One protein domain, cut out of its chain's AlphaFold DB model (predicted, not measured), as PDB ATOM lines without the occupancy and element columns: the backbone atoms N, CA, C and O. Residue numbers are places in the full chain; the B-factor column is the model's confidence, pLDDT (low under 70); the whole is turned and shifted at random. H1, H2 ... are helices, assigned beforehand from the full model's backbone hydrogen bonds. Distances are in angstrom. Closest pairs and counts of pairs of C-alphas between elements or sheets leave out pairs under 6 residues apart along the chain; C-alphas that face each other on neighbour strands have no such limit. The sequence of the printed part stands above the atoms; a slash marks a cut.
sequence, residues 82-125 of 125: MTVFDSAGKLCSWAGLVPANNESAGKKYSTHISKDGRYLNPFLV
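What this domain is: This is residues 82 to 125 of the 125 residues of an uncharacterized protein of Streptococcus canis (UniProt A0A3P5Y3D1). With little regular structure, this is a long loop, residues 95 to 120, that runs out from the short helix H2, which has the shorter H1 near it, turns round near Ala 105 and Gly 106, and folds back to end in a third short helix, H3, apart from the other two. Near the tip, residues 103 to 104 pair with residues 107 to 108, antiparallel. The printed part has 44 residues, with named helices H1, H2 and H3 in that order and no named strand. The class is all helix, with 15 residues in named elements; the whole is loose, with a radius of gyration of the C-alphas of 12.0 A and spans of 34 by 23 by 14 A.

How they stand to each other: H2, residues 88 to 94, is close to but not clearly touching H1, residues 82 to 85; their closest C-alphas, of Leu 91 and Phe 85, are 5.6 A apart. H3, residues 121 to 124, is apart from H1 and H2. In H2 every O i to N i+4 pair is within hydrogen-bond range; H1 and H3 are too short for such a pair.

Where its parts are: H2 measures 9.8 A from C-alpha 88 at (143.345, 222.288, 202.045) to C-alpha 94. H1 measures 5.8 A and H3 5.2 A, ending at C-alpha 124 at (151.020, 211.849, 206.555).

The domain as a whole: The C-alphas farthest apart, of Ala 105 and Phe 123, are 35.5 A apart. The link from H1 to H2 is tight, that from H2 to H3 long. The printed part has no cut; no printed residue is under 70 in pLDDT.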
ATOM      1  N   MET A  82     144.857 228.768 209.256       92.44
ATOM      2  CA  MET A  82     144.711 228.089 207.964       92.44
ATOM      3  C   MET A  82     144.500 229.048 206.783       92.44
ATOM      4  O   MET A  82     144.517 228.599 205.633       92.44
ATOM      5  N   THR A  83     144.333 230.358 207.017       93.62
ATOM      6  CA  THR A  83     144.178 231.336 205.927       93.62
ATOM      7  C   THR A  83     145.452 231.475 205.098       93.62
ATOM      8  O   THR A  83     145.364 231.725 203.899       93.62
ATOM      9  N   VAL A  84     146.624 231.185 205.679       93.06
ATOM     10  CA  VAL A  84     147.925 231.241 204.987       93.06
ATOM     11  C   VAL A  84     148.031 230.274 203.800       93.06
ATOM     12  O   VAL A  84     148.853 230.479 202.910       93.06
ATOM     13  N   PHE A  85     147.197 229.228 203.771       90.62
ATOM     14  CA  PHE A  85     147.169 228.243 202.691       90.62
ATOM     15  C   PHE A  85     146.007 228.445 201.712       90.62
ATOM     16  O   PHE A  85     145.981 227.757 200.699       90.62
ATOM     17  N   ASP A  86     145.045 229.336 201.968       92.06
ATOM     18  CA  ASP A  86     143.764 229.535 201.252       92.06
ATOM     19  C   ASP A  86     142.830 228.305 201.121       92.06
ATOM     20  O   ASP A  86     141.611 228.449 201.075       92.06
ATOM     21  N   SER A  87     143.363 227.086 200.986       93.56
ATOM     22  CA  SER A  87     142.607 225.840 200.827       93.56
ATOM     23  C   SER A  87     143.415 224.624 201.281       93.56
ATOM     24  O   SER A  87     144.642 224.593 201.167       93.56
ATOM     25  N   ALA A  88     142.716 223.559 201.680       91.56
ATOM     26  CA  ALA A  88     143.345 222.288 202.045       91.56
ATOM     27  C   ALA A  88     144.203 221.693 200.909       91.56
ATOM     28  O   ALA A  88     145.251 221.110 201.163       91.56
ATOM     29  N   GLY A  89     143.811 221.882 199.641       91.12
ATOM     30  CA  GLY A  89     144.593 221.397 198.497       91.12
ATOM     31  C   GLY A  89     145.967 222.063 198.381       91.12
ATOM     32  O   GLY A  89     146.952 221.400 198.054       91.12
ATOM     33  N   LYS A  90     146.056 223.358 198.704       90.38
ATOM     34  CA  LYS A  90     147.330 224.087 198.738       90.38
ATOM     35  C   LYS A  90     148.197 223.654 199.919       90.38
ATOM     36  O   LYS A  90     149.396 223.483 199.721       90.38
ATOM     37  N   LEU A  91     147.605 223.372 201.085       91.31
ATOM     38  CA  LEU A  91     148.322 222.738 202.197       91.31
ATOM     39  C   LEU A  91     148.903 221.378 201.776       91.31
ATOM     40  O   LEU A  91     150.094 221.149 201.951       91.31
ATOM     41  N   CYS A  92     148.113 220.502 201.146       89.56
ATOM     42  CA  CYS A  92     148.599 219.202 200.662       89.56
ATOM     43  C   CYS A  92     149.702 219.340 199.597       89.56
ATOM     44  O   CYS A  92     150.651 218.552 199.571       89.56
ATOM     45  N   SER A  93     149.598 220.344 198.722       87.62
ATOM     46  CA  SER A  93     150.631 220.645 197.728       87.62
ATOM     47  C   SER A  93     151.912 221.181 198.365       87.62
ATOM     48  O   SER A  93     152.995 220.832 197.899       87.62
ATOM     49  N   TRP A  94     151.818 221.992 199.420       89.06
ATOM     50  CA  TRP A  94     152.964 222.460 200.204       89.06
ATOM     51  C   TRP A  94     153.601 221.330 201.029       89.06
ATOM     52  O   TRP A  94     154.823 221.205 201.085       89.06
ATOM     53  N   ALA A  95     152.774 220.435 201.578       89.50
ATOM     54  CA  ALA A  95     153.203 219.258 202.329       89.50
ATOM     55  C   ALA A  95     153.942 218.210 201.469       89.50
ATOM     56  O   ALA A  95     154.516 217.259 202.002       89.50
ATOM     57  N   GLY A  96     153.938 218.366 200.140       88.06
ATOM     58  CA  GLY A  96     154.588 217.442 199.211       88.06
ATOM     59  C   GLY A  96     153.791 216.163 198.946       88.06
ATOM     60  O   GLY A  96     154.365 215.178 198.489       88.06
ATOM     61  N   LEU A  97     152.479 216.166 199.213       86.88
ATOM     62  CA  LEU A  97     151.590 215.019 198.978       86.88
ATOM     63  C   LEU A  97     150.983 214.997 197.569       86.88
ATOM     64  O   LEU A  97     150.397 214.000 197.155       86.88
ATOM     65  N   VAL A  98     151.105 216.102 196.830       86.56
ATOM     66  CA  VAL A  98     150.533 216.256 195.488       86.56
ATOM     67  C   VAL A  98     151.669 216.392 194.468       86.56
ATOM     68  O   VAL A  98     152.498 217.296 194.612       86.56
ATOM     69  N   PRO A  99     151.743 215.529 193.435       85.81
ATOM     70  CA  PRO A  99     152.732 215.671 192.371       85.81
ATOM     71  C   PRO A  99     152.462 216.927 191.536       85.81
ATOM     72  O   PRO A  99     151.309 217.301 191.315       85.81
ATOM     73  N   ALA A 100     153.522 217.560 191.026       82.12
ATOM     74  CA  ALA A 100     153.384 218.705 190.133       82.12
ATOM     75  C   ALA A 100     152.538 218.358 188.897       82.12
ATOM     76  O   ALA A 100     152.791 217.364 188.210       82.12
ATOM     77  N   ASN A 101     151.565 219.218 188.584       82.44
ATOM     78  CA  ASN A 101     150.762 219.102 187.372       82.44
ATOM     79  C   ASN A 101     151.434 219.838 186.203       82.44
ATOM     80  O   ASN A 101     150.999 220.914 185.794       82.44
ATOM     81  N   ASN A 102     152.548 219.293 185.712       84.81
ATOM     82  CA  ASN A 102     153.273 219.841 184.566       84.81
ATOM     83  C   ASN A 102     152.927 219.057 183.294       84.81
ATOM     84  O   ASN A 102     153.607 218.087 182.941       84.81
ATOM     85  N   GLU A 103     151.854 219.476 182.622       88.75
ATOM     86  CA  GLU A 103     151.372 218.877 181.380       88.75
ATOM     87  C   GLU A 103     151.044 219.924 180.308       88.75
ATOM     88  O   GLU A 103     150.586 221.025 180.601       88.75
ATOM     89  N   SER A 104     151.277 219.572 179.043       89.88
ATOM     90  CA  SER A 104     150.828 220.352 177.885       89.88
ATOM     91  C   SER A 104     150.395 219.405 176.774       89.88
ATOM     92  O   SER A 104     151.056 218.395 176.529       89.88
ATOM     93  N   ALA A 105     149.261 219.700 176.130       89.25
ATOM     94  CA  ALA A 105     148.661 218.863 175.084       89.25
ATOM     95  C   ALA A 105     148.550 217.365 175.463       89.25
ATOM     96  O   ALA A 105     148.764 216.484 174.633       89.25
ATOM     97  N   GLY A 106     148.266 217.065 176.737       87.31
ATOM     98  CA  GLY A 106     148.159 215.694 177.257       87.31
ATOM     99  C   GLY A 106     149.496 214.980 177.505       87.31
ATOM    100  O   GLY A 106     149.501 213.839 177.966       87.31
ATOM    101  N   LYS A 107     150.639 215.628 177.245       88.81
ATOM    102  CA  LYS A 107     151.962 215.102 177.588       88.81
ATOM    103  C   LYS A 107     152.389 215.604 178.967       88.81
ATOM    104  O   LYS A 107     152.552 216.806 179.162       88.81
ATOM    105  N   LYS A 108     152.624 214.671 179.895       87.12
ATOM    106  CA  LYS A 108     153.190 214.946 181.225       87.12
ATOM    107  C   LYS A 108     154.713 215.040 181.147       87.12
ATOM    108  O   LYS A 108     155.349 214.177 180.544       87.12
ATOM    109  N   TYR A 109     155.285 216.074 181.758       85.56
ATOM    110  CA  TYR A 109     156.732 216.297 181.795       85.56
ATOM    111  C   TYR A 109     157.339 215.851 183.127       85.56
ATOM    112  O   TYR A 109     158.056 214.858 183.172       85.56
ATOM    113  N   SER A 110     157.054 216.577 184.209       82.19
ATOM    114  CA  SER A 110     157.613 216.325 185.542       82.19
ATOM    115  C   SER A 110     156.499 216.157 186.565       82.19
ATOM    116  O   SER A 110     155.570 216.957 186.599       82.19
ATOM    117  N   THR A 111     156.630 215.144 187.418       81.44
ATOM    118  CA  THR A 111     155.725 214.854 188.542       81.44
ATOM    119  C   THR A 111     156.414 215.080 189.890       81.44
ATOM    120  O   THR A 111     156.114 214.399 190.867       81.44
ATOM    121  N   HIS A 112     157.399 215.981 189.938       82.38
ATOM    122  CA  HIS A 112     158.145 216.279 191.160       82.38
ATOM    123  C   HIS A 112     157.209 216.789 192.272       82.38
ATOM    124  O   HIS A 112     156.304 217.578 192.008       82.38
ATOM    125  N   ILE A 113     157.443 216.354 193.511       82.19
ATOM    126  CA  ILE A 113     156.721 216.806 194.711       82.19
ATOM    127  C   ILE A 113     157.526 217.888 195.435       82.19
ATOM    128  O   ILE A 113     158.756 217.828 195.467       82.19
ATOM    129  N   SER A 114     156.860 218.894 196.003       75.94
ATOM    130  CA  SER A 114     157.541 219.901 196.830       75.94
ATOM    131  C   SER A 114     158.206 219.236 198.046       75.94
ATOM    132  O   SER A 114     157.777 218.180 198.514       75.94
ATOM    133  N   LYS A 115     159.296 219.834 198.540       76.12
ATOM    134  CA  LYS A 115     160.028 219.348 199.725       76.12
ATOM    135  C   LYS A 115     159.843 220.259 200.939       76.12
ATOM    136  O   LYS A 115     160.558 220.102 201.925       76.12
ATOM    137  N   ASP A 116     158.915 221.206 200.857       76.31
ATOM    138  CA  ASP A 116     158.780 222.265 201.852       76.31
ATOM    139  C   ASP A 116     158.170 221.720 203.152       76.31
ATOM    140  O   ASP A 116     158.731 221.937 204.220       76.31
ATOM    141  N   GLY A 117     157.156 220.851 203.071       79.69
ATOM    142  CA  GLY A 117     156.630 220.098 204.221       79.69
ATOM    143  C   GLY A 117     157.456 218.880 204.652       79.69
ATOM    144  O   GLY A 117     156.900 217.879 205.098       79.69
ATOM    145  N   ARG A 118     158.786 218.918 204.512       84.00
ATOM    146  CA  ARG A 118     159.708 217.795 204.798       84.00
ATOM    147  C   ARG A 118     159.575 217.177 206.193       84.00
ATOM    148  O   ARG A 118     159.845 215.989 206.341       84.00
ATOM    149  N   TYR A 119     159.189 217.960 207.196       86.50
ATOM    150  CA  TYR A 119     158.998 217.474 208.565       86.50
ATOM    151  C   TYR A 119     157.576 216.975 208.836       86.50
ATOM    152  O   TYR A 119     157.387 216.176 209.748       86.50
ATOM    153  N   LEU A 120     156.603 217.392 208.021       86.56
ATOM    154  CA  LEU A 120     155.208 216.973 208.110       86.56
ATOM    155  C   LEU A 120     154.940 215.687 207.310       86.56
ATOM    156  O   LEU A 120     154.201 214.818 207.760       86.56
ATOM    157  N   ASN A 121     155.580 215.536 206.149       82.44
ATOM    158  CA  ASN A 121     155.362 214.426 205.215       82.44
ATOM    159  C   ASN A 121     155.496 213.021 205.860       82.44
ATOM    160  O   ASN A 121     154.587 212.216 205.676       82.44
ATOM    161  N   PRO A 122     156.509 212.723 206.707       82.38
ATOM    162  CA  PRO A 122     156.627 211.410 207.357       82.38
ATOM    163  C   PRO A 122     155.464 211.029 208.286       82.38
ATOM    164  O   PRO A 122     155.353 209.866 208.655       82.38
ATOM    165  N   PHE A 123     154.634 211.991 208.700       78.31
ATOM    166  CA  PHE A 123     153.456 211.746 209.536       78.31
ATOM    167  C   PHE A 123     152.178 211.528 208.719       78.31
ATOM    168  O   PHE A 123     151.170 211.098 209.276       78.31
ATOM    169  N   LEU A 124     152.196 211.864 207.428       77.38
ATOM    170  CA  LEU A 124     151.020 211.849 206.555       77.38
ATOM    171  C   LEU A 124     150.999 210.662 205.574       77.38
ATOM    172  O   LEU A 124     150.017 210.521 204.845       77.38
ATOM    173  N   VAL A 125     152.053 209.836 205.546       70.75
ATOM    174  CA  VAL A 125     152.239 208.700 204.619       70.75
ATOM    175  C   VAL A 125     152.326 207.376 205.367       70.75
ATOM    176  O   VAL A 125     152.996 207.338 206.421       70.75
TER     177      VAL A 125